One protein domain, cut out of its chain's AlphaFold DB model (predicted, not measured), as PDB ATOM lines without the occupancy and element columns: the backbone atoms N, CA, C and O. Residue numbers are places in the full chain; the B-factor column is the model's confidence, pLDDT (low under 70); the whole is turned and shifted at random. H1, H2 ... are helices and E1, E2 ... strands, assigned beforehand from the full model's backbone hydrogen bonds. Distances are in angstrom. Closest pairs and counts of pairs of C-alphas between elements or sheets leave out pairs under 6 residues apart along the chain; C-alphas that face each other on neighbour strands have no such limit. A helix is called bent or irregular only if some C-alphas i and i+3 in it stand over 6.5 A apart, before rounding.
ATOM      1  N   THR A 103     -16.032 -22.283  14.052       49.19
ATOM      2  CA  THR A 103     -16.316 -22.606  15.462       49.19
ATOM      3  C   THR A 103     -17.319 -23.755  15.645       49.19
ATOM      4  O   THR A 103     -17.144 -24.538  16.577       49.19
ATOM      5  N   ASP A 104     -18.261 -23.966  14.718       52.47
ATOM      6  CA  ASP A 104     -19.175 -25.123  14.762       52.47
ATOM      7  C   ASP A 104     -18.520 -26.424  14.268       52.47
ATOM      8  O   ASP A 104     -18.621 -27.457  14.935       52.47
ATOM      9  N   SER A 105     -17.726 -26.373  13.188       62.66
ATOM     10  CA  SER A 105     -16.982 -27.558  12.722       62.66
ATOM     11  C   SER A 105     -15.916 -28.004  13.724       62.66
ATOM     12  O   SER A 105     -15.599 -29.188  13.810       62.66
ATOM     13  N   THR A 106     -15.370 -27.084  14.528       77.31
ATOM     14  CA  THR A 106     -14.342 -27.425  15.521       77.31
ATOM     15  C   THR A 106     -14.892 -28.222  16.700       77.31
ATOM     16  O   THR A 106     -14.199 -29.112  17.197       77.31
ATOM     17  N   LEU A 107     -16.134 -27.962  17.128       85.44
ATOM     18  CA  LEU A 107     -16.779 -28.743  18.184       85.44
ATOM     19  C   LEU A 107     -17.171 -30.135  17.681       85.44
ATOM     20  O   LEU A 107     -16.943 -31.124  18.378       85.44
ATOM     21  N   GLU A 108     -17.710 -30.232  16.466       88.06
ATOM     22  CA  GLU A 108     -18.011 -31.520  15.832       88.06
ATOM     23  C   GLU A 108     -16.744 -32.347  15.598       88.06
ATOM     24  O   GLU A 108     -16.707 -33.531  15.930       88.06
ATOM     25  N   ALA A 109     -15.663 -31.722  15.128       88.12
ATOM     26  CA  ALA A 109     -14.386 -32.395  14.930       88.12
ATOM     27  C   ALA A 109     -13.754 -32.862  16.254       88.12
ATOM     28  O   ALA A 109     -13.118 -33.921  16.303       88.12
ATOM     29  N   TYR A 110     -13.935 -32.102  17.341       93.25
ATOM     30  CA  TYR A 110     -13.577 -32.549  18.687       93.25
ATOM     31  C   TYR A 110     -14.405 -33.772  19.106       93.25
ATOM     32  O   TYR A 110     -13.827 -34.789  19.487       93.25
ATOM     33  N   ARG A 111     -15.739 -33.714  18.970       93.38
ATOM     34  CA  ARG A 111     -16.644 -34.829  19.303       93.38
ATOM     35  C   ARG A 111     -16.297 -36.094  18.521       93.38
ATOM     36  O   ARG A 111     -16.129 -37.142  19.129       93.38
ATOM     37  N   ALA A 112     -16.054 -35.981  17.217       91.44
ATOM     38  CA  ALA A 112     -15.630 -37.104  16.382       91.44
ATOM     39  C   ALA A 112     -14.305 -37.728  16.858       91.44
ATOM     40  O   ALA A 112     -14.133 -38.950  16.840       91.44
ATOM     41  N   SER A 113     -13.364 -36.900  17.322       92.31
ATOM     42  CA  SER A 113     -12.095 -37.374  17.887       92.31
ATOM     43  C   SER A 113     -12.318 -38.095  19.220       92.31
ATOM     44  O   SER A 113     -11.728 -39.146  19.466       92.31
ATOM     45  N   TYR A 114     -13.225 -37.587  20.050       94.75
ATOM     46  CA  TYR A 114     -13.603 -38.182  21.330       94.75
ATOM     47  C   TYR A 114     -14.366 -39.504  21.168       94.75
ATOM     48  O   TYR A 114     -14.022 -40.494  21.813       94.75
ATOM     49  N   ASP A 115     -15.295 -39.588  20.220       93.62
ATOM     50  CA  ASP A 115     -15.978 -40.839  19.878       93.62
ATOM     51  C   ASP A 115     -15.007 -41.866  19.289       93.62
ATOM     52  O   ASP A 115     -15.049 -43.050  19.623       93.62
ATOM     53  N   SER A 116     -14.031 -41.419  18.500       91.94
ATOM     54  CA  SER A 116     -12.964 -42.300  18.030       91.94
ATOM     55  C   SER A 116     -12.078 -42.825  19.166       91.94
ATOM     56  O   SER A 116     -11.571 -43.944  19.080       91.94
ATOM     57  N   LEU A 117     -11.880 -42.058  20.245       95.06
ATOM     58  CA  LEU A 117     -11.204 -42.567  21.441       95.06
ATOM     59  C   LEU A 117     -12.044 -43.657  22.126       95.06
ATOM     60  O   LEU A 117     -11.479 -44.663  22.550       95.06
ATOM     61  N   LYS A 118     -13.377 -43.518  22.163       94.50
ATOM     62  CA  LYS A 118     -14.295 -44.572  22.647       94.50
ATOM     63  C   LYS A 118     -14.216 -45.854  21.829       94.50
ATOM     64  O   LYS A 118     -14.394 -46.926  22.389       94.50
ATOM     65  N   ILE A 119     -13.881 -45.782  20.544       94.56
ATOM     66  CA  ILE A 119     -13.610 -46.983  19.735       94.56
ATOM     67  C   ILE A 119     -12.301 -47.657  20.181       94.56
ATOM     68  O   ILE A 119     -12.230 -48.883  20.275       94.56
ATOM     69  N   LEU A 120     -11.257 -46.876  20.482       94.94
ATOM     70  CA  LEU A 120      -9.970 -47.416  20.946       94.94
ATOM     71  C   LEU A 120     -10.034 -47.972  22.373       94.94
ATOM     72  O   LEU A 120      -9.308 -48.923  22.681       94.94
ATOM     73  N   LEU A 121     -10.887 -47.381  23.210       95.75
ATOM     74  CA  LEU A 121     -11.129 -47.717  24.608       95.75
ATOM     75  C   LEU A 121     -12.644 -47.911  24.835       95.75
ATOM     76  O   LEU A 121     -13.278 -47.053  25.445       95.75
ATOM     77  N   PRO A 122     -13.247 -49.024  24.370       93.81
ATOM     78  CA  PRO A 122     -14.688 -49.251  24.469       93.81
ATOM     79  C   PRO A 122     -15.199 -49.179  25.916       93.81
ATOM     80  O   PRO A 122     -14.635 -49.855  26.785       93.81
ATOM     81  N   PRO A 123     -16.296 -48.440  26.186       92.38
ATOM     82  CA  PRO A 123     -16.905 -48.366  27.518       92.38
ATOM     83  C   PRO A 123     -17.340 -49.713  28.104       92.38
ATOM     84  O   PRO A 123     -17.456 -49.845  29.317       92.38
ATOM     85  N   SER A 124     -17.543 -50.731  27.262       92.00
ATOM     86  CA  SER A 124     -17.831 -52.101  27.703       92.00
ATOM     87  C   SER A 124     -16.639 -52.795  28.368       92.00
ATOM     88  O   SER A 124     -16.834 -53.722  29.147       92.00
ATOM     89  N   LYS A 125     -15.408 -52.368  28.064       92.25
ATOM     90  CA  LYS A 125     -14.165 -52.950  28.597       92.25
ATOM     91  C   LYS A 125     -13.448 -52.015  29.567       92.25
ATOM     92  O   LYS A 125     -12.741 -52.482  30.457       92.25
ATOM     93  N   PHE A 126     -13.597 -50.705  29.389       93.25
ATOM     94  CA  PHE A 126     -12.840 -49.701  30.125       93.25
ATOM     95  C   PHE A 126     -13.748 -48.730  30.865       93.25
ATOM     96  O   PHE A 126     -14.830 -48.376  30.407       93.25
ATOM     97  N   ARG A 127     -13.276 -48.268  32.022       92.50
ATOM     98  CA  ARG A 127     -14.021 -47.367  32.898       92.50
ATOM     99  C   ARG A 127     -13.887 -45.916  32.426       92.50
ATOM    100  O   ARG A 127     -12.821 -45.318  32.553       92.50
ATOM    101  N   TRP A 128     -14.979 -45.353  31.913       94.94
ATOM    102  CA  TRP A 128     -15.033 -43.953  31.470       94.94
ATOM    103  C   TRP A 128     -15.372 -42.983  32.596       94.94
ATOM    104  O   TRP A 128     -14.712 -41.959  32.731       94.94
ATOM    105  N   GLN A 129     -16.321 -43.357  33.453       94.31
ATOM    106  CA  GLN A 129     -16.748 -42.545  34.590       94.31
ATOM    107  C   GLN A 129     -15.954 -42.875  35.852       94.31
ATOM    108  O   GLN A 129     -15.610 -44.034  36.103       94.31
ATOM    109  N   THR A 130     -15.687 -41.854  36.660       92.38
ATOM    110  CA  THR A 130     -15.100 -42.026  37.988       92.38
ATOM    111  C   THR A 130     -16.076 -42.721  38.917       92.38
ATOM    112  O   THR A 130     -17.272 -42.438  38.923       92.38
ATOM    113  N   VAL A 131     -15.543 -43.644  39.710       92.12
ATOM    114  CA  VAL A 131     -16.301 -44.337  40.748       92.12
ATOM    115  C   VAL A 131     -15.721 -44.000  42.109       92.12
ATOM    116  O   VAL A 131     -14.520 -43.755  42.254       92.12
ATOM    117  N   GLY A 132     -16.598 -43.983  43.094       92.19
ATOM    118  CA  GLY A 132     -16.282 -43.659  44.466       92.19
ATOM    119  C   GLY A 132     -17.426 -44.064  45.373       92.19
ATOM    120  O   GLY A 132     -18.447 -44.597  44.922       92.19
ATOM    121  N   HIS A 133     -17.264 -43.766  46.647       94.00
ATOM    122  CA  HIS A 133     -18.284 -43.980  47.654       94.00
ATOM    123  C   HIS A 133     -18.369 -42.770  48.581       94.00
ATOM    124  O   HIS A 133     -17.452 -41.957  48.690       94.00
ATOM    125  N   TRP A 134     -19.510 -42.630  49.250       93.31
ATOM    126  CA  TRP A 134     -19.661 -41.640  50.308       93.31
ATOM    127  C   TRP A 134     -19.100 -42.214  51.605       93.31
ATOM    128  O   TRP A 134     -19.625 -43.202  52.112       93.31
ATOM    129  N   GLU A 135     -18.062 -41.586  52.147       94.25
ATOM    130  CA  GLU A 135     -17.553 -41.886  53.482       94.25
ATOM    131  C   GLU A 135     -18.197 -40.915  54.478       94.25
ATOM    132  O   GLU A 135     -18.172 -39.692  54.284       94.25
ATOM    133  N   GLN A 136     -18.808 -41.457  55.531       89.94
ATOM    134  CA  GLN A 136     -19.439 -40.667  56.583       89.94
ATOM    135  C   GLN A 136     -18.545 -40.649  57.822       89.94
ATOM    136  O   GLN A 136     -18.340 -41.670  58.474       89.94
ATOM    137  N   THR A 137     -18.028 -39.467  58.148       84.12
ATOM    138  CA  THR A 137     -17.384 -39.178  59.437       84.12
ATOM    139  C   THR A 137     -18.405 -38.540  60.383       84.12
ATOM    140  O   THR A 137     -19.484 -38.138  59.942       84.12
ATOM    141  N   TRP A 138     -18.109 -38.433  61.687       85.38
ATOM    142  CA  TRP A 138     -19.093 -37.919  62.657       85.38
ATOM    143  C   TRP A 138     -19.487 -36.444  62.442       85.38
ATOM    144  O   TRP A 138     -20.478 -36.004  63.018       85.38
ATOM    145  N   TRP A 139     -18.775 -35.698  61.587       77.12
ATOM    146  CA  TRP A 139     -19.050 -34.288  61.289       77.12
ATOM    147  C   TRP A 139     -19.167 -33.947  59.797       77.12
ATOM    148  O   TRP A 139     -19.570 -32.833  59.469       77.12
ATOM    149  N   GLU A 140     -18.862 -34.869  58.876       90.06
ATOM    150  CA  GLU A 140     -18.922 -34.587  57.439       90.06
ATOM    151  C   GLU A 140     -19.173 -35.849  56.602       90.06
ATOM    152  O   GLU A 140     -18.646 -36.933  56.880       90.06
ATOM    153  N   ARG A 141     -19.957 -35.685  55.532       89.81
ATOM    154  CA  ARG A 141     -20.116 -36.669  54.461       89.81
ATOM    155  C   ARG A 141     -19.276 -36.217  53.266       89.81
ATOM    156  O   ARG A 141     -19.632 -35.242  52.611       89.81
ATOM    157  N   LYS A 142     -18.198 -36.943  52.963       92.56
ATOM    158  CA  LYS A 142     -17.298 -36.642  51.837       92.56
ATOM    159  C   LYS A 142     -17.363 -37.741  50.777       92.56
ATOM    160  O   LYS A 142     -17.536 -38.918  51.094       92.56
ATOM    161  N   TRP A 143     -17.246 -37.355  49.511       90.38
ATOM    162  CA  TRP A 143     -17.108 -38.304  48.407       90.38
ATOM    163  C   TRP A 143     -15.646 -38.739  48.307       90.38
ATOM    164  O   TRP A 143     -14.763 -37.900  48.133       90.38
ATOM    165  N   VAL A 144     -15.386 -40.038  48.431       90.81
ATOM    166  CA  VAL A 144     -14.056 -40.635  48.295       90.81
ATOM    167  C   VAL A 144     -13.969 -41.296  46.929       90.81
ATOM    168  O   VAL A 144     -14.793 -42.139  46.580       90.81
ATOM    169  N   VAL A 145     -12.981 -40.888  46.134       90.25
ATOM    170  CA  VAL A 145     -12.752 -41.442  44.799       90.25
ATOM    171  C   VAL A 145     -11.983 -42.753  44.918       90.25
ATOM    172  O   VAL A 145     -10.823 -42.753  45.318       90.25
ATOM    173  N   ASP A 146     -12.607 -43.852  44.496       88.31
ATOM    174  CA  ASP A 146     -11.978 -45.176  44.471       88.31
ATOM    175  C   ASP A 146     -11.114 -45.356  43.221       88.31
ATOM    176  O   ASP A 146     -10.041 -45.958  43.260       88.31
ATOM    177  N   ALA A 147     -11.572 -44.832  42.079       87.06
ATOM    178  CA  ALA A 147     -10.803 -44.852  40.843       87.06
ATOM    179  C   ALA A 147     -11.268 -43.786  39.850       87.06
ATOM    180  O   ALA A 147     -12.445 -43.729  39.486       87.06
ATOM    181  N   LEU A 148     -10.302 -43.027  39.329       89.62
ATOM    182  CA  LEU A 148     -10.518 -42.043  38.270       89.62
ATOM    183  C   LEU A 148     -10.801 -42.715  36.921       89.62
ATOM    184  O   LEU A 148      -9.974 -43.500  36.430       89.62
ATOM    185  N   GLY A 149     -11.934 -42.355  36.322       93.50
ATOM    186  CA  GLY A 149     -12.317 -42.737  34.966       93.50
ATOM    187  C   GLY A 149     -11.490 -42.030  33.889       93.50
ATOM    188  O   GLY A 149     -10.717 -41.111  34.169       93.50
ATOM    189  N   ILE A 150     -11.629 -42.479  32.639       95.75
ATOM    190  CA  ILE A 150     -10.962 -41.859  31.481       95.75
ATOM    191  C   ILE A 150     -11.377 -40.389  31.317       95.75
ATOM    192  O   ILE A 150     -10.512 -39.561  31.034       95.75
ATOM    193  N   ASP A 151     -12.648 -40.051  31.550       94.88
ATOM    194  CA  ASP A 151     -13.149 -38.682  31.362       94.88
ATOM    195  C   ASP A 151     -12.497 -37.686  32.316       94.88
ATOM    196  O   ASP A 151     -11.954 -36.678  31.867       94.88
ATOM    197  N   ASP A 152     -12.434 -38.007  33.607       93.81
ATOM    198  CA  ASP A 152     -11.807 -37.128  34.599       93.81
ATOM    199  C   ASP A 152     -10.302 -36.969  34.355       93.81
ATOM    200  O   ASP A 152      -9.732 -35.904  34.590       93.81
ATOM    201  N   ARG A 153      -9.634 -38.008  33.836       94.75
ATOM    202  CA  ARG A 153      -8.214 -37.925  33.455       94.75
ATOM    203  C   ARG A 153      -8.006 -36.987  32.271       94.75
ATOM    204  O   ARG A 153      -7.059 -36.202  32.286       94.75
ATOM    205  N   LEU A 154      -8.872 -37.059  31.259       95.81
ATOM    206  CA  LEU A 154      -8.833 -36.147  30.115       95.81
ATOM    207  C   LEU A 154      -9.144 -34.716  30.551       95.81
ATOM    208  O   LEU A 154      -8.399 -33.805  30.199       95.81
ATOM    209  N   GLN A 155     -10.175 -34.530  31.376       94.62
ATOM    210  CA  GLN A 155     -10.546 -33.231  31.926       94.62
ATOM    211  C   GLN A 155      -9.398 -32.616  32.735       94.62
ATOM    212  O   GLN A 155      -9.023 -31.469  32.500       94.62
ATOM    213  N   SER A 156      -8.752 -33.403  33.600       93.31
ATOM    214  CA  SER A 156      -7.562 -32.975  34.342       93.31
ATOM    215  C   SER A 156      -6.419 -32.559  33.406       93.31
ATOM    216  O   SER A 156      -5.759 -31.544  33.639       93.31
ATOM    217  N   ALA A 157      -6.203 -33.289  32.307       95.38
ATOM    218  CA  ALA A 157      -5.204 -32.923  31.304       95.38
ATOM    219  C   ALA A 157      -5.550 -31.609  30.583       95.38
ATOM    220  O   ALA A 157      -4.658 -30.799  30.319       95.38
ATOM    221  N   TYR A 158      -6.828 -31.381  30.270       95.81
ATOM    222  CA  TYR A 158      -7.296 -30.152  29.632       95.81
ATOM    223  C   TYR A 158      -7.176 -28.947  30.561       95.81
ATOM    224  O   TYR A 158      -6.732 -27.882  30.140       95.81
ATOM    225  N   GLU A 159      -7.499 -29.114  31.839       94.25
ATOM    226  CA  GLU A 159      -7.348 -28.061  32.841       94.25
ATOM    227  C   GLU A 159      -5.879 -27.691  33.031       94.25
ATOM    228  O   GLU A 159      -5.524 -26.513  32.960       94.25
ATOM    229  N   LYS A 160      -5.010 -28.698  33.172       93.69
ATOM    230  CA  LYS A 160      -3.567 -28.510  33.360       93.69
ATOM    231  C   LYS A 160      -2.889 -27.792  32.192       93.69
ATOM    232  O   LYS A 160      -1.965 -27.026  32.415       93.69
ATOM    233  N   THR A 161      -3.350 -28.029  30.965       93.00
ATOM    234  CA  THR A 161      -2.808 -27.412  29.735       93.00
ATOM    235  C   THR A 161      -3.498 -26.112  29.345       93.00
ATOM    236  O   THR A 161      -3.180 -25.528  28.307       93.00
ATOM    237  N   ASN A 162      -4.505 -25.697  30.120       92.00
ATOM    238  CA  ASN A 162      -5.427 -24.625  29.769       92.00
ATOM    239  C   ASN A 162      -6.148 -24.837  28.412       92.00
ATOM    240  O   ASN A 162      -6.523 -23.880  27.730       92.00
ATOM    241  N   ALA A 163      -6.388 -26.091  28.017       92.50
ATOM    242  CA  ALA A 163      -7.108 -26.477  26.806       92.50
ATOM    243  C   ALA A 163      -8.635 -26.324  26.952       92.50
ATOM    244  O   ALA A 163      -9.396 -27.270  26.772       92.50
ATOM    245  N   ARG A 164      -9.100 -25.113  27.283       87.75
ATOM    246  CA  ARG A 164     -10.521 -24.832  27.577       87.75
ATOM    247  C   ARG A 164     -11.430 -24.793  26.348       87.75
ATOM    248  O   ARG A 164     -12.647 -24.798  26.493       87.75
ATOM    249  N   ASN A 165     -10.860 -24.692  25.147       90.44
ATOM    250  CA  ASN A 165     -11.620 -24.619  23.899       90.44
ATOM    251  C   ASN A 165     -11.528 -25.938  23.099       90.44
ATOM    252  O   ASN A 165     -10.530 -26.656  23.227       90.44
ATOM    253  N   PRO A 166     -12.520 -26.244  22.236       92.12
ATOM    254  CA  PRO A 166     -12.556 -27.500  21.482       92.12
ATOM    255  C   PRO A 166     -11.336 -27.740  20.586       92.12
ATOM    256  O   PRO A 166     -10.929 -28.884  20.412       92.12
ATOM    257  N   VAL A 167     -10.720 -26.684  20.043       92.25
ATOM    258  CA  VAL A 167      -9.535 -26.799  19.174       92.25
ATOM    259  C   VAL A 167      -8.338 -27.329  19.964       92.25
ATOM    260  O   VAL A 167      -7.713 -28.310  19.564       92.25
ATOM    261  N   ALA A 168      -8.052 -26.716  21.111       93.06
ATOM    262  CA  ALA A 168      -6.973 -27.110  22.006       93.06
ATOM    263  C   ALA A 168      -7.184 -28.520  22.584       93.06
ATOM    264  O   ALA A 168      -6.270 -29.346  22.571       93.06
ATOM    265  N   ALA A 169      -8.406 -28.821  23.039       94.62
ATOM    266  CA  ALA A 169      -8.750 -30.142  23.559       94.62
ATOM    267  C   ALA A 169      -8.594 -31.229  22.481       94.62
ATOM    268  O   ALA A 169      -8.023 -32.289  22.740       94.62
ATOM    269  N   LYS A 170      -9.015 -30.940  21.240       95.00
ATOM    270  CA  LYS A 170      -8.849 -31.843  20.095       95.00
ATOM    271  C   LYS A 170      -7.378 -32.132  19.794       95.00
ATOM    272  O   LYS A 170      -7.043 -33.285  19.557       95.00
ATOM    273  N   GLN A 171      -6.502 -31.126  19.827       95.62
ATOM    274  CA  GLN A 171      -5.067 -31.323  19.575       95.62
ATOM    275  C   GLN A 171      -4.439 -32.329  20.552       95.62
ATOM    276  O   GLN A 171      -3.727 -33.237  20.124       95.62
ATOM    277  N   LEU A 172      -4.740 -32.208  21.849       95.62
ATOM    278  CA  LEU A 172      -4.279 -33.166  22.863       95.62
ATOM    279  C   LEU A 172      -4.857 -34.557  22.629       95.62
ATOM    280  O   LEU A 172      -4.137 -35.553  22.650       95.62
ATOM    281  N   LEU A 173      -6.162 -34.616  22.385       96.50
ATOM    282  CA  LEU A 173      -6.881 -35.860  22.191       96.50
ATOM    283  C   LEU A 173      -6.371 -36.638  20.976       96.50
ATOM    284  O   LEU A 173      -6.165 -37.847  21.059       96.50
ATOM    285  N   ASP A 174      -6.115 -35.951  19.866       96.38
ATOM    286  CA  ASP A 174      -5.539 -36.556  18.670       96.38
ATOM    287  C   ASP A 174      -4.112 -37.040  18.900       96.38
ATOM    288  O   ASP A 174      -3.762 -38.122  18.429       96.38
ATOM    289  N   ALA A 175      -3.306 -36.300  19.668       97.12
ATOM    290  CA  ALA A 175      -1.977 -36.757  20.054       97.12
ATOM    291  C   ALA A 175      -2.058 -38.063  20.864       97.12
ATOM    292  O   ALA A 175      -1.375 -39.036  20.530       97.12
ATOM    293  N   TYR A 176      -2.934 -38.132  21.875       97.88
ATOM    294  CA  TYR A 176      -3.140 -39.357  22.653       97.88
ATOM    295  C   TYR A 176      -3.624 -40.507  21.770       97.88
ATOM    296  O   TYR A 176      -3.069 -41.601  21.826       97.88
ATOM    297  N   ARG A 177      -4.616 -40.273  20.905       97.31
ATOM    298  CA  ARG A 177      -5.123 -41.290  19.973       97.31
ATOM    299  C   ARG A 177      -4.026 -41.824  19.059       97.31
ATOM    300  O   ARG A 177      -3.915 -43.036  18.913       97.31
ATOM    301  N   ALA A 178      -3.213 -40.942  18.481       97.12
ATOM    302  CA  ALA A 178      -2.120 -41.317  17.587       97.12
ATOM    303  C   ALA A 178      -1.048 -42.178  18.274       97.12
ATOM    304  O   ALA A 178      -0.380 -42.966  17.607       97.12
ATOM    305  N   LEU A 179      -0.874 -42.033  19.590       97.94
ATOM    306  CA  LEU A 179      -0.043 -42.930  20.389       97.94
ATOM    307  C   LEU A 179      -0.762 -44.262  20.660       97.94
ATOM    308  O   LEU A 179      -0.185 -45.325  20.456       97.94
ATOM    309  N   LEU A 180      -2.029 -44.217  21.081       97.81
ATOM    310  CA  LEU A 180      -2.810 -45.397  21.467       97.81
ATOM    311  C   LEU A 180      -3.059 -46.388  20.328       97.81
ATOM    312  O   LEU A 180      -3.149 -47.590  20.578       97.81
ATOM    313  N   THR A 181      -3.175 -45.913  19.086       97.12
ATOM    314  CA  THR A 181      -3.358 -46.781  17.912       97.12
ATOM    315  C   THR A 181      -2.182 -47.722  17.675       97.12
ATOM    316  O   THR A 181      -2.369 -48.758  17.044       97.12
ATOM    317  N   LEU A 182      -0.998 -47.405  18.208       97.06
ATOM    318  CA  LEU A 182       0.189 -48.248  18.085       97.06
ATOM    319  C   LEU A 182       0.175 -49.453  19.035       97.06
ATOM    320  O   LEU A 182       0.991 -50.356  18.877       97.06
ATOM    321  N   PHE A 183      -0.736 -49.484  20.011       97.38
ATOM    322  CA  PHE A 183      -0.766 -50.508  21.049       97.38
ATOM    323  C   PHE A 183      -1.988 -51.433  20.932       97.38
ATOM    324  O   PHE A 183      -3.085 -50.990  20.542       97.38
ATOM    325  N   PRO A 184      -1.836 -52.718  21.306       95.50
ATOM    326  CA  PRO A 184      -2.956 -53.634  21.451       95.50
ATOM    327  C   PRO A 184      -3.877 -53.176  22.589       95.50
ATOM    328  O   PRO A 184      -3.486 -52.425  23.484       95.50
ATOM    329  N   GLY A 185      -5.149 -53.576  22.514       92.25
ATOM    330  CA  GLY A 185      -6.211 -52.990  23.333       92.25
ATOM    331  C   GLY A 185      -5.986 -53.090  24.845       92.25
ATOM    332  O   GLY A 185      -6.368 -52.182  25.569       92.25
ATOM    333  N   ASP A 186      -5.375 -54.168  25.323       92.88
ATOM    334  CA  ASP A 186      -5.020 -54.410  26.726       92.88
ATOM    335  C   ASP A 186      -3.994 -53.408  27.289       92.88
ATOM    336  O   ASP A 186      -4.094 -53.036  28.454       92.88
ATOM    337  N   GLN A 187      -3.084 -52.897  26.456       95.94
ATOM    338  CA  GLN A 187      -2.031 -51.962  26.874       95.94
ATOM    339  C   GLN A 187      -2.483 -50.488  26.858       95.94
ATOM    340  O   GLN A 187      -1.900 -49.628  27.522       95.94
ATOM    341  N   ARG A 188      -3.551 -50.164  26.117       95.69
ATOM    342  CA  ARG A 188      -3.960 -48.775  25.825       95.69
ATOM    343  C   ARG A 188      -4.268 -47.928  27.059       95.69
ATOM    344  O   ARG A 188      -3.978 -46.737  27.055       95.69
ATOM    345  N   VAL A 189      -4.830 -48.495  28.127       94.31
ATOM    346  CA  VAL A 189      -5.126 -47.709  29.342       94.31
ATOM    347  C   VAL A 189      -3.854 -47.291  30.074       94.31
ATOM    348  O   VAL A 189      -3.763 -46.143  30.511       94.31
ATOM    349  N   GLN A 190      -2.860 -48.181  30.176       94.88
ATOM    350  CA  GLN A 190      -1.560 -47.847  30.766       94.88
ATOM    351  C   GLN A 190      -0.875 -46.746  29.948       94.88
ATOM    352  O   GLN A 190      -0.422 -45.753  30.513       94.88
ATOM    353  N   VAL A 191      -0.889 -46.875  28.618       97.44
ATOM    354  CA  VAL A 191      -0.332 -45.874  27.698       97.44
ATOM    355  C   VAL A 191      -1.038 -44.526  27.841       97.44
ATOM    356  O   VAL A 191      -0.368 -43.500  27.945       97.44
ATOM    357  N   LEU A 192      -2.376 -44.504  27.892       97.50
ATOM    358  CA  LEU A 192      -3.135 -43.264  28.059       97.50
ATOM    359  C   LEU A 192      -2.802 -42.592  29.392       97.50
ATOM    360  O   LEU A 192      -2.572 -41.385  29.426       97.50
ATOM    361  N   ARG A 193      -2.749 -43.369  30.482       95.75
ATOM    362  CA  ARG A 193      -2.380 -42.867  31.811       95.75
ATOM    363  C   ARG A 193      -1.003 -42.210  31.774       95.75
ATOM    364  O   ARG A 193      -0.877 -41.056  32.165       95.75
ATOM    365  N   ALA A 194      -0.005 -42.921  31.260       96.69
ATOM    366  CA  ALA A 194       1.361 -42.428  31.151       96.69
ATOM    367  C   ALA A 194       1.459 -41.156  30.282       96.69
ATOM    368  O   ALA A 194       2.121 -40.189  30.662       96.69
ATOM    369  N   ALA A 195       0.749 -41.111  29.150       96.94
ATOM    370  CA  ALA A 195       0.712 -39.941  28.275       96.94
ATOM    371  C   ALA A 195       0.086 -38.712  28.962       96.94
ATOM    372  O   ALA A 195       0.674 -37.634  28.923       96.94
ATOM    373  N   ILE A 196      -1.055 -38.887  29.640       96.06
ATOM    374  CA  ILE A 196      -1.728 -37.822  30.401       96.06
ATOM    375  C   ILE A 196      -0.858 -37.334  31.566       96.06
ATOM    376  O   ILE A 196      -0.813 -36.143  31.870       96.06
ATOM    377  N   GLU A 197      -0.134 -38.229  32.234       91.12
ATOM    378  CA  GLU A 197       0.758 -37.836  33.325       91.12
ATOM    379  C   GLU A 197       1.942 -36.981  32.856       91.12
ATOM    380  O   GLU A 197       2.428 -36.140  33.626       91.12
ATOM    381  N   PHE A 198       2.375 -37.154  31.604       93.94
ATOM    382  CA  PHE A 198       3.456 -36.375  30.999       93.94
ATOM    383  C   PHE A 198       3.003 -35.034  30.394       93.94
ATOM    384  O   PHE A 198       3.820 -34.244  29.913       93.94
ATOM    385  N   THR A 199       1.714 -34.730  30.467       90.50
ATOM    386  CA  THR A 199       1.155 -33.428  30.102       90.50
ATOM    387  C   THR A 199       1.743 -32.310  30.980       90.50
ATOM    388  O   THR A 199       2.012 -32.504  32.172       90.50
ATOM    389  N   LYS A 200       1.980 -31.134  30.394       86.38
ATOM    390  CA  LYS A 200       2.566 -29.932  31.021       86.38
ATOM    391  C   LYS A 200       1.636 -28.724  30.839       86.38
ATOM    392  O   LYS A 200       0.503 -28.891  30.408       86.38
ATOM    393  N   ASP A 201       2.103 -27.542  31.222       85.81
ATOM    394  CA  ASP A 201       1.264 -26.357  31.452       85.81
ATOM    395  C   ASP A 201       0.621 -25.781  30.176       85.81
ATOM    396  O   ASP A 201      -0.309 -24.980  30.252       85.81
ATOM    397  N   ASP A 202       1.072 -26.214  28.995       93.19
ATOM    398  CA  ASP A 202       0.498 -25.821  27.713       93.19
ATOM    399  C   ASP A 202       0.282 -27.007  26.754       93.19
ATOM    400  O   ASP A 202       0.900 -28.078  26.848       93.19
ATOM    401  N   VAL A 203      -0.630 -26.789  25.804       92.62
ATOM    402  CA  VAL A 203      -1.046 -27.769  24.792       92.62
ATOM    403  C   VAL A 203       0.099 -28.166  23.870       92.62
ATOM    404  O   VAL A 203       0.289 -29.355  23.631       92.62
ATOM    405  N   SER A 204       0.866 -27.198  23.365       93.81
ATOM    406  CA  SER A 204       1.923 -27.442  22.375       93.81
ATOM    407  C   SER A 204       3.006 -28.347  22.953       93.81
ATOM    408  O   SER A 204       3.340 -29.384  22.377       93.81
ATOM    409  N   THR A 205       3.476 -28.019  24.157       93.56
ATOM    410  CA  THR A 205       4.442 -28.829  24.896       93.56
ATOM    411  C   THR A 205       3.913 -30.232  25.165       93.56
ATOM    412  O   THR A 205       4.647 -31.207  25.027       93.56
ATOM    413  N   SER A 206       2.643 -30.364  25.539       95.50
ATOM    414  CA  SER A 206       2.045 -31.665  25.847       95.50
ATOM    415  C   SER A 206       1.879 -32.536  24.601       95.50
ATOM    416  O   SER A 206       2.199 -33.721  24.633       95.50
ATOM    417  N   VAL A 207       1.465 -31.950  23.475       96.50
ATOM    418  CA  VAL A 207       1.433 -32.631  22.172       96.50
ATOM    419  C   VAL A 207       2.840 -33.077  21.767       96.50
ATOM    420  O   VAL A 207       3.026 -34.222  21.353       96.50
ATOM    421  N   TYR A 208       3.845 -32.214  21.942       96.12
ATOM    422  CA  TYR A 208       5.235 -32.558  21.661       96.12
ATOM    423  C   TYR A 208       5.737 -33.709  22.542       96.12
ATOM    424  O   TYR A 208       6.285 -34.683  22.027       96.12
ATOM    425  N   ASN A 209       5.463 -33.671  23.845       96.38
ATOM    426  CA  ASN A 209       5.789 -34.748  24.778       96.38
ATOM    427  C   ASN A 209       5.199 -36.097  24.332       96.38
ATOM    428  O   ASN A 209       5.900 -37.108  24.314       96.38
ATOM    429  N   VAL A 210       3.930 -36.118  23.912       97.75
ATOM    430  CA  VAL A 210       3.287 -37.330  23.377       97.75
ATOM    431  C   VAL A 210       3.940 -37.778  22.068       97.75
ATOM    432  O   VAL A 210       4.108 -38.978  21.847       97.75
ATOM    433  N   SER A 211       4.369 -36.844  21.215       97.44
ATOM    434  CA  SER A 211       5.097 -37.167  19.983       97.44
ATOM    435  C   SER A 211       6.449 -37.845  20.257       97.44
ATOM    436  O   SER A 211       6.796 -38.800  19.562       97.44
ATOM    437  N   LEU A 212       7.158 -37.441  21.319       97.69
ATOM    438  CA  LEU A 212       8.400 -38.081  21.761       97.69
ATOM    439  C   LEU A 212       8.159 -39.514  22.251       97.69
ATOM    440  O   LEU A 212       8.899 -40.426  21.876       97.69
ATOM    441  N   LEU A 213       7.094 -39.731  23.035       98.19
ATOM    442  CA  LEU A 213       6.677 -41.073  23.462       98.19
ATOM    443  C   LEU A 213       6.301 -41.951  22.262       98.19
ATOM    444  O   LEU A 213       6.677 -43.118  22.201       98.19
ATOM    445  N   ARG A 214       5.594 -41.385  21.278       98.00
ATOM    446  CA  ARG A 214       5.214 -42.080  20.042       98.00
ATOM    447  C   ARG A 214       6.437 -42.488  19.224       98.00
ATOM    448  O   ARG A 214       6.480 -43.608  18.722       98.00
ATOM    449  N   ALA A 215       7.438 -41.615  19.119       97.31
ATOM    450  CA  ALA A 215       8.691 -41.917  18.433       97.31
ATOM    451  C   ALA A 215       9.471 -43.063  19.101       97.31
ATOM    452  O   ALA A 215      10.149 -43.813  18.397       97.31
ATOM    453  N   ALA A 216       9.327 -43.244  20.419       97.19
ATOM    454  CA  ALA A 216       9.954 -44.338  21.156       97.19
ATOM    455  C   ALA A 216       9.372 -45.712  20.814       97.19
ATOM    456  O   ALA A 216      10.078 -46.711  20.919       97.19
ATOM    457  N   VAL A 217       8.108 -45.786  20.378       97.38
ATOM    458  CA  VAL A 217       7.399 -47.062  20.177       97.38
ATOM    459  C   VAL A 217       8.120 -47.990  19.201       97.38
ATOM    460  O   VAL A 217       8.166 -49.191  19.433       97.38
ATOM    461  N   LYS A 218       8.763 -47.448  18.159       95.38
ATOM    462  CA  LYS A 218       9.520 -48.243  17.173       95.38
ATOM    463  C   LYS A 218      10.699 -49.021  17.782       95.38
ATOM    464  O   LYS A 218      11.194 -49.958  17.165       95.38
ATOM    465  N   ASN A 219      11.162 -48.620  18.967       95.00
ATOM    466  CA  ASN A 219      12.314 -49.220  19.629       95.00
ATOM    467  C   ASN A 219      11.926 -50.423  20.507       95.00
ATOM    468  O   ASN A 219      12.816 -51.172  20.906       95.00
ATOM    469  N   PHE A 220      10.635 -50.637  20.784       96.25
ATOM    470  CA  PHE A 220      10.149 -51.613  21.763       96.25
ATOM    471  C   PHE A 220       9.013 -52.487  21.217       96.25
ATOM    472  O   PHE A 220       8.354 -52.148  20.238       96.25
ATOM    473  N   SER A 221       8.753 -53.613  21.888       93.62
ATOM    474  CA  SER A 221       7.544 -54.400  21.627       93.62
ATOM    475  C   SER A 221       6.308 -53.659  22.132       93.62
ATOM    476  O   SER A 221       6.272 -53.212  23.275       93.62
ATOM    477  N   THR A 222       5.254 -53.607  21.320       94.06
ATOM    478  CA  THR A 222       3.965 -53.012  21.707       94.06
ATOM    479  C   THR A 222       3.149 -53.911  22.640       94.06
ATOM    480  O   THR A 222       2.133 -53.469  23.169       94.06
ATOM    481  N   SER A 223       3.593 -55.149  22.889       92.62
ATOM    482  CA  SER A 223       2.980 -56.055  23.870       92.62
ATOM    483  C   SER A 223       3.233 -55.654  25.328       92.62
ATOM    484  O   SER A 223       2.554 -56.162  26.213       92.62
ATOM    485  N   ASN A 224       4.199 -54.768  25.589       89.75
ATOM    486  CA  ASN A 224       4.506 -54.248  26.917       89.75
ATOM    487  C   ASN A 224       4.678 -52.718  26.833       89.75
ATOM    488  O   ASN A 224       5.527 -52.227  26.091       89.75
ATOM    489  N   ALA A 225       3.887 -51.966  27.604       94.69
ATOM    490  CA  ALA A 225       3.917 -50.503  27.614       94.69
ATOM    491  C   ALA A 225       4.795 -49.863  28.714       94.69
ATOM    492  O   ALA A 225       4.822 -48.636  28.831       94.69
ATOM    493  N   ASP A 226       5.544 -50.641  29.499       95.62
ATOM    494  CA  ASP A 226       6.345 -50.173  30.645       95.62
ATOM    495  C   ASP A 226       7.389 -49.117  30.251       95.62
ATOM    496  O   ASP A 226       7.749 -48.242  31.047       95.62
ATOM    497  N   PHE A 227       7.883 -49.160  29.010       97.00
ATOM    498  CA  PHE A 227       8.815 -48.152  28.504       97.00
ATOM    499  C   PHE A 227       8.152 -46.772  28.376       97.00
ATOM    500  O   PHE A 227       8.789 -45.765  28.676       97.00
ATOM    501  N   ILE A 228       6.864 -46.703  28.010       98.00
ATOM    502  CA  ILE A 228       6.109 -45.442  27.954       98.00
ATOM    503  C   ILE A 228       5.966 -44.866  29.361       98.00
ATOM    504  O   ILE A 228       6.154 -43.666  29.560       98.00
ATOM    505  N   GLU A 229       5.682 -45.709  30.351       96.56
ATOM    506  CA  GLU A 229       5.601 -45.303  31.757       96.56
ATOM    507  C   GLU A 229       6.957 -44.825  32.292       96.56
ATOM    508  O   GLU A 229       7.036 -43.788  32.952       96.56
ATOM    509  N   THR A 230       8.042 -45.513  31.930       97.00
ATOM    510  CA  THR A 230       9.410 -45.115  32.286       97.00
ATOM    511  C   THR A 230       9.758 -43.743  31.704       97.00
ATOM    512  O   THR A 230      10.174 -42.848  32.443       97.00
ATOM    513  N   LEU A 231       9.536 -43.541  30.400       98.00
ATOM    514  CA  LEU A 231       9.843 -42.287  29.702       98.00
ATOM    515  C   LEU A 231       8.963 -41.126  30.184       98.00
ATOM    516  O   LEU A 231       9.475 -40.050  30.481       98.00
ATOM    517  N   SER A 232       7.652 -41.340  30.318       97.12
ATOM    518  CA  SER A 232       6.714 -40.321  30.817       97.12
ATOM    519  C   SER A 232       7.022 -39.909  32.257       97.12
ATOM    520  O   SER A 232       7.063 -38.716  32.563       97.12
ATOM    521  N   THR A 233       7.308 -40.875  33.135       96.31
ATOM    522  CA  THR A 233       7.687 -40.610  34.527       96.31
ATOM    523  C   THR A 233       8.999 -39.842  34.595       96.31
ATOM    524  O   THR A 233       9.094 -38.864  35.340       96.31
ATOM    525  N   PHE A 234      10.000 -40.244  33.805       96.94
ATOM    526  CA  PHE A 234      11.270 -39.531  33.721       96.94
ATOM    527  C   PHE A 234      11.062 -38.089  33.245       96.94
ATOM    528  O   PHE A 234      11.501 -37.145  33.903       96.94
ATOM    529  N   GLY A 235      10.326 -37.907  32.148       95.94
ATOM    530  CA  GLY A 235      10.036 -36.597  31.578       95.94
ATOM    531  C   GLY A 235       9.259 -35.680  32.527       95.94
ATOM    532  O   GLY A 235       9.515 -34.478  32.616       95.94
ATOM    533  N   LYS A 236       8.320 -36.244  33.293       94.44
ATOM    534  CA  LYS A 236       7.560 -35.524  34.319       94.44
ATOM    535  C   LYS A 236       8.462 -35.053  35.461       94.44
ATOM    536  O   LYS A 236       8.355 -33.881  35.837       94.44
ATOM    537  N   LYS A 237       9.311 -35.948  35.985       94.88
ATOM    538  CA  LYS A 237      10.211 -35.707  37.128       94.88
ATOM    539  C   LYS A 237      11.364 -34.758  36.804       94.88
ATOM    540  O   LYS A 237      11.793 -34.043  37.702       94.88
ATOM    541  N   ASN A 238      11.798 -34.688  35.544       94.69
ATOM    542  CA  ASN A 238      12.885 -33.813  35.100       94.69
ATOM    543  C   ASN A 238      12.378 -32.776  34.079       94.69
ATOM    544  O   ASN A 238      12.524 -32.981  32.878       94.69
ATOM    545  N   PRO A 239      11.787 -31.639  34.499       89.88
ATOM    546  CA  PRO A 239      11.257 -30.639  33.567       89.88
ATOM    547  C   PRO A 239      12.301 -30.018  32.629       89.88
ATOM    548  O   PRO A 239      11.940 -29.568  31.543       89.88
ATOM    549  N   ARG A 240      13.569 -29.969  33.060       90.38
ATOM    550  CA  ARG A 240      14.692 -29.433  32.277       90.38
ATOM    551  C   ARG A 240      15.190 -30.443  31.249       90.38
ATOM    552  O   ARG A 240      15.166 -30.157  30.057       90.38
ATOM    553  N   ASP A 241      15.552 -31.633  31.714       94.81
ATOM    554  CA  ASP A 241      16.280 -32.616  30.902       94.81
ATOM    555  C   ASP A 241      15.394 -33.717  30.317       94.81
ATOM    556  O   ASP A 241      15.802 -34.445  29.420       94.81
ATOM    557  N   GLY A 242      14.153 -33.833  30.784       95.25
ATOM    558  CA  GLY A 242      13.252 -34.936  30.474       95.25
ATOM    559  C   GLY A 242      12.978 -35.142  28.987       95.25
ATOM    560  O   GLY A 242      13.003 -36.275  28.519       95.25
ATOM    561  N   ARG A 243      12.737 -34.065  28.231       95.31
ATOM    562  CA  ARG A 243      12.508 -34.151  26.776       95.31
ATOM    563  C   ARG A 243      13.770 -34.578  26.033       95.31
ATOM    564  O   ARG A 243      13.721 -35.550  25.289       95.31
ATOM    565  N   ARG A 244      14.897 -33.926  26.333       96.81
ATOM    566  CA  ARG A 244      16.204 -34.245  25.750       96.81
ATOM    567  C   ARG A 244      16.623 -35.684  26.047       96.81
ATOM    568  O   ARG A 244      17.092 -36.374  25.154       96.81
ATOM    569  N   PHE A 245      16.365 -36.178  27.258       98.25
ATOM    570  CA  PHE A 245      16.585 -37.583  27.593       98.25
ATOM    571  C   PHE A 245      15.764 -38.522  26.704       98.25
ATOM    572  O   PHE A 245      16.302 -39.504  26.208       98.25
ATOM    573  N   ILE A 246      14.472 -38.243  26.486       98.00
ATOM    574  CA  ILE A 246      13.621 -39.095  25.638       98.00
ATOM    575  C   ILE A 246      14.072 -39.019  24.173       98.00
ATOM    576  O   ILE A 246      14.117 -40.044  23.497       98.00
ATOM    577  N   GLU A 247      14.435 -37.832  23.685       98.00
ATOM    578  CA  GLU A 247      15.020 -37.638  22.352       98.00
ATOM    579  C   GLU A 247      16.293 -38.470  22.183       98.00
ATOM    580  O   GLU A 247      16.399 -39.241  21.230       98.00
ATOM    581  N   TYR A 248      17.209 -38.395  23.149       98.31
ATOM    582  CA  TYR A 248      18.448 -39.161  23.130       98.31
ATOM    583  C   TYR A 248      18.213 -40.671  23.258       98.31
ATOM    584  O   TYR A 248      18.790 -41.468  22.519       98.31
ATOM    585  N   ALA A 249      17.305 -41.095  24.141       98.12
ATOM    586  CA  ALA A 249      16.901 -42.492  24.253       98.12
ATOM    587  C   ALA A 249      16.364 -43.014  22.909       98.12
ATOM    588  O   ALA A 249      16.710 -44.115  22.481       98.12
ATOM    589  N   ASN A 250      15.573 -42.204  22.198       97.75
ATOM    590  CA  ASN A 250      15.037 -42.554  20.887       97.75
ATOM    591  C   ASN A 250      16.116 -42.739  19.815       97.75
ATOM    592  O   ASN A 250      15.882 -43.511  18.880       97.75
ATOM    593  N   THR A 251      17.263 -42.063  19.944       97.75
ATOM    594  CA  THR A 251      18.404 -42.201  19.029       97.75
ATOM    595  C   THR A 251      19.356 -43.322  19.415       97.75
ATOM    596  O   THR A 251      19.867 -43.987  18.526       97.75
ATOM    597  N   ILE A 252      19.585 -43.551  20.712       97.50
ATOM    598  CA  ILE A 252      20.652 -44.447  21.176       97.50
ATOM    599  C   ILE A 252      20.189 -45.889  21.384       97.50
ATOM    600  O   ILE A 252      20.949 -46.824  21.171       97.50
ATOM    601  N   LEU A 253      18.927 -46.105  21.770       97.38
ATOM    602  CA  LEU A 253      18.389 -47.451  21.986       97.38
ATOM    603  C   LEU A 253      18.386 -48.348  20.734       97.38
ATOM    604  O   LEU A 253      18.566 -49.552  20.904       97.38
ATOM    605  N   PRO A 254      18.198 -47.839  19.499       97.19
ATOM    606  CA  PRO A 254      18.367 -48.640  18.288       97.19
ATOM    607  C   PRO A 254      19.715 -49.359  18.169       97.19
ATOM    608  O   PRO A 254      19.729 -50.450  17.603       97.19
ATOM    609  N   GLU A 255      20.792 -48.793  18.728       96.88
ATOM    610  CA  GLU A 255      22.138 -49.391  18.725       96.88
ATOM    611  C   GLU A 255      22.207 -50.660  19.589       96.88
ATOM    612  O   GLU A 255      22.996 -51.562  19.328       96.88
ATOM    613  N   PHE A 256      21.347 -50.759  20.607       96.69
ATOM    614  CA  PHE A 256      21.233 -51.946  21.448       96.69
ATOM    615  C   PHE A 256      20.416 -53.032  20.755       96.69
ATOM    616  O   PHE A 256      19.437 -52.761  20.042       96.69
ATOM    617  N   ASP A 257      20.761 -54.282  21.064       95.12
ATOM    618  CA  ASP A 257      19.955 -55.425  20.658       95.12
ATOM    619  C   ASP A 257      18.514 -55.270  21.163       95.12
ATOM    620  O   ASP A 257      18.269 -54.801  22.281       95.12
ATOM    621  N   ALA A 258      17.547 -55.676  20.337       93.38
ATOM    622  CA  ALA A 258      16.126 -55.486  20.603       93.38
ATOM    623  C   ALA A 258      15.681 -56.052  21.962       93.38
ATOM    624  O   ALA A 258      14.848 -55.436  22.630       93.38
ATOM    625  N   LEU A 259      16.259 -57.178  22.397       91.56
ATOM    626  CA  LEU A 259      15.943 -57.802  23.684       91.56
ATOM    627  C   LEU A 259      16.521 -57.025  24.875       91.56
ATOM    628  O   LEU A 259      15.991 -57.107  25.984       91.56
ATOM    629  N   SER A 260      17.563 -56.229  24.646       94.25
ATOM    630  CA  SER A 260      18.275 -55.481  25.686       94.25
ATOM    631  C   SER A 260      17.805 -54.048  25.853       94.25
ATOM    632  O   SER A 260      18.027 -53.465  26.915       94.25
ATOM    633  N   ARG A 261      17.087 -53.488  24.875       96.06
ATOM    634  CA  ARG A 261      16.550 -52.116  24.925       96.06
ATOM    635  C   ARG A 261      15.737 -51.800  26.187       96.06
ATOM    636  O   ARG A 261      15.961 -50.727  26.747       96.06
ATOM    637  N   PRO A 262      14.834 -52.668  26.698       95.62
ATOM    638  CA  PRO A 262      14.101 -52.377  27.934       95.62
ATOM    639  C   PRO A 262      15.020 -52.212  29.147       95.62
ATOM    640  O   PRO A 262      14.853 -51.285  29.938       95.62
ATOM    641  N   SER A 263      16.013 -53.091  29.281       96.06
ATOM    642  CA  SER A 263      16.989 -53.035  30.371       96.06
ATOM    643  C   SER A 263      17.945 -51.857  30.200       96.06
ATOM    644  O   SER A 263      18.216 -51.158  31.171       96.06
ATOM    645  N   ALA A 264      18.385 -51.572  28.972       97.44
ATOM    646  CA  ALA A 264      19.207 -50.410  28.659       97.44
ATOM    647  C   ALA A 264      18.478 -49.105  29.006       97.44
ATOM    648  O   ALA A 264      19.048 -48.270  29.699       97.44
ATOM    649  N   LEU A 265      17.195 -48.955  28.645       98.31
ATOM    650  CA  LEU A 265      16.392 -47.790  29.030       98.31
ATOM    651  C   LEU A 265      16.299 -47.630  30.554       98.31
ATOM    652  O   LEU A 265      16.424 -46.517  31.063       98.31
ATOM    653  N   LYS A 266      16.106 -48.728  31.295       97.12
ATOM    654  CA  LYS A 266      16.103 -48.688  32.766       97.12
ATOM    655  C   LYS A 266      17.458 -48.239  33.313       97.12
ATOM    656  O   LYS A 266      17.476 -47.388  34.198       97.12
ATOM    657  N   THR A 267      18.564 -48.748  32.767       97.38
ATOM    658  CA  THR A 267      19.928 -48.331  33.128       97.38
ATOM    659  C   THR A 267      20.174 -46.858  32.803       97.38
ATOM    660  O   THR A 267      20.719 -46.144  33.641       97.38
ATOM    661  N   LEU A 268      19.734 -46.371  31.637       97.94
ATOM    662  CA  LEU A 268      19.792 -44.953  31.274       97.94
ATOM    663  C   LEU A 268      19.032 -44.110  32.309       97.94
ATOM    664  O   LEU A 268      19.590 -43.189  32.903       97.94
ATOM    665  N   ALA A 269      17.776 -44.453  32.591       97.44
ATOM    666  CA  ALA A 269      16.947 -43.683  33.510       97.44
ATOM    667  C   ALA A 269      17.494 -43.685  34.949       97.44
ATOM    668  O   ALA A 269      17.476 -42.645  35.604       97.44
ATOM    669  N   SER A 270      17.987 -44.820  35.456       96.50
ATOM    670  CA  SER A 270      18.520 -44.919  36.823       96.50
ATOM    671  C   SER A 270      19.872 -44.222  36.975       96.50
ATOM    672  O   SER A 270      20.092 -43.506  37.952       96.50
ATOM    673  N   SER A 271      20.757 -44.370  35.992       95.38
ATOM    674  CA  SER A 271      22.107 -43.796  36.023       95.38
ATOM    675  C   SER A 271      22.093 -42.276  35.946       95.38
ATOM    676  O   SER A 271      22.958 -41.632  36.537       95.38
ATOM    677  N   TYR A 272      21.078 -41.692  35.301       96.88
ATOM    678  CA  TYR A 272      20.836 -40.257  35.378       96.88
ATOM    679  C   TYR A 272      20.745 -39.794  36.837       96.88
ATOM    680  O   TYR A 272      21.489 -38.909  37.236       96.88
ATOM    681  N   TYR A 273      19.899 -40.419  37.661       94.12
ATOM    682  CA  TYR A 273      19.737 -40.004  39.059       94.12
ATOM    683  C   TYR A 273      20.922 -40.400  39.945       94.12
ATOM    684  O   TYR A 273      21.247 -39.680  40.885       94.12
ATOM    685  N   ASN A 274      21.558 -41.537  39.658       91.81
ATOM    686  CA  ASN A 274      22.596 -42.093  40.525       91.81
ATOM    687  C   ASN A 274      23.987 -41.494  40.280       91.81
ATOM    688  O   ASN A 274      24.791 -41.435  41.210       91.81
ATOM    689  N   TYR A 275      24.295 -41.099  39.040       89.75
ATOM    690  CA  TYR A 275      25.667 -40.770  38.636       89.75
ATOM    691  C   TYR A 275      25.815 -39.398  37.993       89.75
ATOM    692  O   TYR A 275      26.795 -38.716  38.276       89.75
ATOM    693  N   PHE A 276      24.879 -38.996  37.133       92.12
ATOM    694  CA  PHE A 276      25.108 -37.845  36.255       92.12
ATOM    695  C   PHE A 276      24.377 -36.584  36.708       92.12
ATOM    696  O   PHE A 276      24.983 -35.519  36.772       92.12
ATOM    697  N   ASN A 277      23.079 -36.703  36.997       91.25
ATOM    698  CA  ASN A 277      22.136 -35.607  37.234       91.25
ATOM    699  C   ASN A 277      22.243 -34.466  36.191       91.25
ATOM    700  O   ASN A 277      21.937 -33.313  36.481       91.25
ATOM    701  N   ASP A 278      22.729 -34.806  34.993       91.69
ATOM    702  CA  ASP A 278      22.977 -33.941  33.844       91.69
ATOM    703  C   ASP A 278      22.956 -34.828  32.594       91.69
ATOM    704  O   ASP A 278      23.752 -35.766  32.459       91.69
ATOM    705  N   ILE A 279      22.029 -34.545  31.681       95.06
ATOM    706  CA  ILE A 279      21.851 -35.360  30.479       95.06
ATOM    707  C   ILE A 279      23.037 -35.252  29.521       95.06
ATOM    708  O   ILE A 279      23.378 -36.232  28.873       95.06
ATOM    709  N   SER A 280      23.733 -34.115  29.475       93.12
ATOM    710  CA  SER A 280      24.871 -33.921  28.570       93.12
ATOM    711  C   SER A 280      26.041 -34.830  28.951       93.12
ATOM    712  O   SER A 280      26.681 -35.418  28.082       93.12
ATOM    713  N   LYS A 281      26.294 -34.997  30.257       91.88
ATOM    714  CA  LYS A 281      27.335 -35.911  30.761       91.88
ATOM    715  C   LYS A 281      26.974 -37.366  30.504       91.88
ATOM    716  O   LYS A 281      27.825 -38.166  30.122       91.88
ATOM    717  N   GLN A 282      25.701 -37.705  30.694       96.19
ATOM    718  CA  GLN A 282      25.216 -39.043  30.395       96.19
ATOM    719  C   GLN A 282      25.315 -39.360  28.898       96.19
ATOM    720  O   GLN A 282      25.737 -40.460  28.548       96.19
ATOM    721  N   GLU A 283      24.955 -38.425  28.018       96.56
ATOM    722  CA  GLU A 283      25.099 -38.561  26.564       96.56
ATOM    723  C   GLU A 283      26.561 -38.822  26.177       96.56
ATOM    724  O   GLU A 283      26.835 -39.775  25.451       96.56
ATOM    725  N   GLU A 284      27.510 -38.039  26.706       94.44
ATOM    726  CA  GLU A 284      28.948 -38.234  26.465       94.44
ATOM    727  C   GLU A 284      29.400 -39.646  26.866       94.44
ATOM    728  O   GLU A 284      29.957 -40.377  26.046       94.44
ATOM    729  N   ALA A 285      29.093 -40.059  28.099       95.12
ATOM    730  CA  ALA A 285      29.442 -41.380  28.609       95.12
ATOM    731  C   ALA A 285      28.819 -42.500  27.756       95.12
ATOM    732  O   ALA A 285      29.481 -43.459  27.363       95.12
ATOM    733  N   THR A 286      27.539 -42.376  27.414       97.44
ATOM    734  CA  THR A 286      26.826 -43.399  26.638       97.44
ATOM    735  C   THR A 286      27.372 -43.506  25.216       97.44
ATOM    736  O   THR A 286      27.566 -44.615  24.728       97.44
ATOM    737  N   ASN A 287      27.683 -42.381  24.570       97.00
ATOM    738  CA  ASN A 287      28.268 -42.371  23.230       97.00
ATOM    739  C   ASN A 287      29.640 -43.057  23.207       97.00
ATOM    740  O   ASN A 287      29.929 -43.811  22.282       97.00
ATOM    741  N   LEU A 288      30.462 -42.853  24.242       94.62
ATOM    742  CA  LEU A 288      31.741 -43.551  24.389       94.62
ATOM    743  C   LEU A 288      31.555 -45.062  24.596       94.62
ATOM    744  O   LEU A 288      32.312 -45.852  24.035       94.62
ATOM    745  N   PHE A 289      30.542 -45.476  25.360       96.50
ATOM    746  CA  PHE A 289      30.218 -46.894  25.536       96.50
ATOM    747  C   PHE A 289      29.724 -47.552  24.243       96.50
ATOM    748  O   PHE A 289      30.104 -48.681  23.939       96.50
ATOM    749  N   VAL A 290      28.904 -46.851  23.461       95.38
ATOM    750  CA  VAL A 290      28.278 -47.414  22.255       95.38
ATOM    751  C   VAL A 290      29.310 -47.831  21.202       95.38
ATOM    752  O   VAL A 290      29.102 -48.829  20.517       95.38
ATOM    753  N   VAL A 291      30.475 -47.174  21.151       94.75
ATOM    754  CA  VAL A 291      31.600 -47.566  20.274       94.75
ATOM    755  C   VAL A 291      32.073 -49.004  20.534       94.75
ATOM    756  O   VAL A 291      32.512 -49.682  19.608       94.75
ATOM    757  N   MET A 292      31.950 -49.489  21.770       94.44
ATOM    758  CA  MET A 292      32.337 -50.846  22.172       94.44
ATOM    759  C   MET A 292      31.140 -51.765  22.448       94.44
ATOM    760  O   MET A 292      31.309 -52.863  22.968       94.44
ATOM    761  N   LEU A 293      29.920 -51.361  22.090       93.75
ATOM    762  CA  LEU A 293      28.704 -52.127  22.377       93.75
ATOM    763  C   LEU A 293      28.721 -53.533  21.759       93.75
ATOM    764  O   LEU A 293      28.292 -54.495  22.395       93.75
ATOM    765  N   ASN A 294      29.271 -53.650  20.547       93.56
ATOM    766  CA  ASN A 294      29.383 -54.908  19.799       93.56
ATOM    767  C   ASN A 294      30.357 -55.912  20.430       93.56
ATOM    768  O   ASN A 294      30.424 -57.060  20.001       93.56
ATOM    769  N   GLU A 295      31.118 -55.502  21.442       93.56
ATOM    770  CA  GLU A 295      31.983 -56.400  22.198       93.56
ATOM    771  C   GLU A 295      31.251 -57.202  23.279       93.56
ATOM    772  O   GLU A 295      31.863 -58.077  23.902       93.56
ATOM    773  N   PHE A 296      29.975 -56.896  23.519       92.94
ATOM    774  CA  PHE A 296      29.136 -57.540  24.518       92.94
ATOM    775  C   PHE A 296      27.998 -58.298  23.845       92.94
ATOM    776  O   PHE A 296      27.292 -57.763  22.988       92.94
ATOM    777  N   GLU A 297      27.777 -59.529  24.299       91.38
ATOM    778  CA  GLU A 297      26.618 -60.318  23.888       91.38
ATOM    779  C   GLU A 297      25.321 -59.556  24.190       91.38
ATOM    780  O   GLU A 297      25.250 -58.897  25.237       91.38
ATOM    781  N   PRO A 298      24.271 -59.681  23.353       88.19
ATOM    782  CA  PRO A 298      22.998 -58.991  23.531       88.19
ATOM    783  C   PRO A 298      22.528 -58.939  24.985       88.19
ATOM    784  O   PRO A 298      22.401 -57.852  25.546       88.19
ATOM    785  N   GLY A 299      22.403 -60.089  25.655       87.31
ATOM    786  CA  GLY A 299      21.921 -60.182  27.039       87.31
ATOM    787  C   GLY A 299      22.814 -59.530  28.108       87.31
ATOM    788  O   GLY A 299      22.379 -59.374  29.247       87.31
ATOM    789  N   GLN A 300      24.042 -59.130  27.771       92.31
ATOM    790  CA  GLN A 300      24.987 -58.475  28.679       92.31
ATOM    791  C   GLN A 300      25.066 -56.959  28.477       92.31
ATOM    792  O   GLN A 300      25.505 -56.262  29.390       92.31
ATOM    793  N   GLN A 301      24.606 -56.428  27.338       94.38
ATOM    794  CA  GLN A 301      24.784 -55.020  26.958       94.38
ATOM    795  C   GLN A 301      24.290 -54.026  28.024       94.38
ATOM    796  O   GLN A 301      24.989 -53.073  28.362       94.38
ATOM    797  N   ALA A 302      23.111 -54.257  28.611       94.06
ATOM    798  CA  ALA A 302      22.560 -53.361  29.632       94.06
ATOM    799  C   ALA A 302      23.331 -53.409  30.965       94.06
ATOM    800  O   ALA A 302      23.426 -52.393  31.656       94.06
ATOM    801  N   LYS A 303      23.884 -54.578  31.322       94.25
ATOM    802  CA  LYS A 303      24.731 -54.745  32.511       94.25
ATOM    803  C   LYS A 303      26.100 -54.105  32.276       94.25
ATOM    804  O   LYS A 303      26.572 -53.363  33.125       94.25
ATOM    805  N   ALA A 304      26.681 -54.317  31.096       95.31
ATOM    806  CA  ALA A 304      27.924 -53.686  30.665       95.31
ATOM    807  C   ALA A 304      27.832 -52.152  30.694       95.31
ATOM    808  O   ALA A 304      28.748 -51.503  31.186       95.31
ATOM    809  N   LEU A 305      26.705 -51.578  30.252       97.00
ATOM    810  CA  LEU A 305      26.452 -50.137  30.344       97.00
ATOM    811  C   LEU A 305      26.455 -49.638  31.799       97.00
ATOM    812  O   LEU A 305      27.019 -48.588  32.091       97.00
ATOM    813  N   ALA A 306      25.833 -50.385  32.715       94.94
ATOM    814  CA  ALA A 306      25.787 -50.013  34.129       94.94
ATOM    815  C   ALA A 306      27.189 -50.016  34.765       94.94
ATOM    816  O   ALA A 306      27.556 -49.045  35.429       94.94
ATOM    817  N   GLU A 307      27.980 -51.063  34.505       93.81
ATOM    818  CA  GLU A 307      29.378 -51.158  34.956       93.81
ATOM    819  C   GLU A 307      30.243 -50.052  34.345       93.81
ATOM    820  O   GLU A 307      31.035 -49.404  35.035       93.81
ATOM    821  N   TYR A 308      30.058 -49.781  33.050       95.75
ATOM    822  CA  TYR A 308      30.754 -48.702  32.363       95.75
ATOM    823  C   TYR A 308      30.506 -47.356  33.040       95.75
ATOM    824  O   TYR A 308      31.459 -46.625  33.291       95.75
ATOM    825  N   TYR A 309      29.256 -47.020  33.371       95.62
ATOM    826  CA  TYR A 309      28.958 -45.746  34.021       95.62
ATOM    827  C   TYR A 309      29.620 -45.595  35.384       95.62
ATOM    828  O   TYR A 309      30.100 -44.506  35.703       95.62
ATOM    829  N   GLN A 310      29.675 -46.672  36.166       90.62
ATOM    830  CA  GLN A 310      30.367 -46.657  37.447       90.62
ATOM    831  C   GLN A 310      31.864 -46.377  37.253       90.62
ATOM    832  O   GLN A 310      32.388 -45.423  37.830       90.62
ATOM    833  N   LEU A 311      32.532 -47.132  36.374       90.12
ATOM    834  CA  LEU A 311      33.954 -46.943  36.070       90.12
ATOM    835  C   LEU A 311      34.246 -45.557  35.477       90.12
ATOM    836  O   LEU A 311      35.227 -44.912  35.850       90.12
ATOM    837  N   TYR A 312      33.387 -45.089  34.569       91.25
ATOM    838  CA  TYR A 312      33.504 -43.787  33.925       91.25
ATOM    839  C   TYR A 312      33.453 -42.660  34.953       91.25
ATOM    840  O   TYR A 312      34.327 -41.793  34.953       91.25
ATOM    841  N   ARG A 313      32.460 -42.693  35.850       89.19
ATOM    842  CA  ARG A 313      32.301 -41.707  36.922       89.19
ATOM    843  C   ARG A 313      33.516 -41.698  37.842       89.19
ATOM    844  O   ARG A 313      34.057 -40.631  38.121       89.19
ATOM    845  N   ASP A 314      33.944 -42.872  38.295       84.12
ATOM    846  CA  ASP A 314      35.022 -42.992  39.277       84.12
ATOM    847  C   ASP A 314      36.349 -42.468  38.710       84.12
ATOM    848  O   ASP A 314      37.084 -41.760  39.397       84.12
ATOM    849  N   ARG A 315      36.626 -42.729  37.427       83.12
ATOM    850  CA  ARG A 315      37.836 -42.224  36.759       83.12
ATOM    851  C   ARG A 315      37.756 -40.743  36.420       83.12
ATOM    852  O   ARG A 315      38.749 -40.039  36.564       83.12
ATOM    853  N   ASN A 316      36.595 -40.256  35.991       87.12
ATOM    854  CA  ASN A 316      36.439 -38.865  35.569       87.12
ATOM    855  C   ASN A 316      36.142 -37.906  36.729       87.12
ATOM    856  O   ASN A 316      36.023 -36.712  36.489       87.12
ATOM    857  N   TYR A 317      36.094 -38.363  37.985       82.31
ATOM    858  CA  TYR A 317      35.832 -37.493  39.136       82.31
ATOM    859  C   TYR A 317      36.771 -36.274  39.207       82.31
ATOM    860  O   TYR A 317      36.308 -35.145  39.363       82.31
TER     861      TYR A 317
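AT A GLANCE: This is residues 103 to 317 of the 393 residues of an uncharacterized protein of bacterium (UniProt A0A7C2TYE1). Ten helices stacked in two layers make a short solenoid: H1, H3, H5, H7 and H9 lie side by side in one row, H2, H4, H6, H8 and H10 in the other, and the rows follow the longest axis. At the end that holds H1 and H2, a hairpin of strands E1 and E2 sticks out away from the helices. The printed part has 215 residues, with ten named helices and two named strands in the order H1, E1, E2, then H2 to H10. The class is mostly helix, and the one sheet, in the order E1 - E2, is antiparallel. The whole is only just compact, close to loose, with a radius of gyration of the C-alphas of 20.3 A, and spans 59 by 50 by 30 A.

HOW THE PARTS SIT: After H1, residues 103 to 120, come E1, residues 131 to 136, and E2, residues 141 to 147, a hairpin of antiparallel neighbours at 151 degrees. Across it N 133 and O 144 are 3.0 A apart and N 144 and O 133 2.8 A, within hydrogen-bond range. H2, residues 150 to 160, is apart from H1. H3, residues 166 to 180, touches H1 at a shallow tilt of 24 degrees, the same way; the closest C-alphas, of Tyr 110 and Lys 170, are 5.0 A apart. H4, residues 188 to 197, touches H2 the same way at a shallow tilt of 20 degrees, with C-alphas of Ala 157 and Ile 196 closest, 6.1 A. H5, residues 203 to 219, touches H3 the same way at a shallow tilt of 11 degrees, closest at C-alphas of Leu 179 and Arg 214, 5.3 A. H6, residues 226 to 237, touches H4 the same way at a shallow tilt of 10 degrees, closest at C-alphas of Ala 194 and Glu 229, 5.2 A. H7, residues 242 to 255, touches H5 the same way at a shallow tilt of 17 degrees, closest at C-alphas of Ala 216 and Asn 250, 5.4 A. H4, H5, H6 and H7 form an up and down bundle, each running against the one before it. H8, residues 261 to 276, touches H7 opposite ways at a steep tilt of 46 degrees, with residues 261 to 268 alone; the closest C-alphas, of Leu 253 and Arg 261, are 5.8 A apart. H9, residues 279 to 290, touches H7 the same way at a shallow tilt of 4 degrees, closest at C-alphas of Phe 245 and Ile 279, 6.4 A. H10, residues 298 to 317, touches H8 the same way at a shallow tilt of 12 degrees, closest at C-alphas of Ala 264 and Ala 302, 4.6 A. In H2, H3, H4, H6 and H9 every O i to N i+4 pair is within hydrogen-bond range; the counts are 13 of 14 in H1, 10 of 13 in H5, 8 of 10 in H7, 11 of 12 in H8 and 14 of 16 in H10.

IN THESE COORDINATES: H1 begins at C-alpha 103, (-16.316, -22.606, 15.462), and is 26.2 A long. E1 and E2 measure 16.6 A and 18.4 A; C-alpha 136, where E1 ends, is at (-19.439, -40.667, 56.583). H5 is 25.8 A long and only just irregular, with C-alphas 215 and 218 6.50 A apart. H8 has a kink of 33 degrees near residue 270. H10, 29.5 A long, has a kink of 28 degrees near residue 305 and is irregular, with C-alphas 299 and 302 7.3 A apart; it ends at C-alpha 317, (35.832, -37.493, 39.136).

THE WHOLE: The two C-alphas farthest apart, of Trp 139 and Glu 295, are 68.0 A apart. The printed part has no cut and no long link. Its mean pLDDT is 93.3, and residues 103 to 105 are under 70.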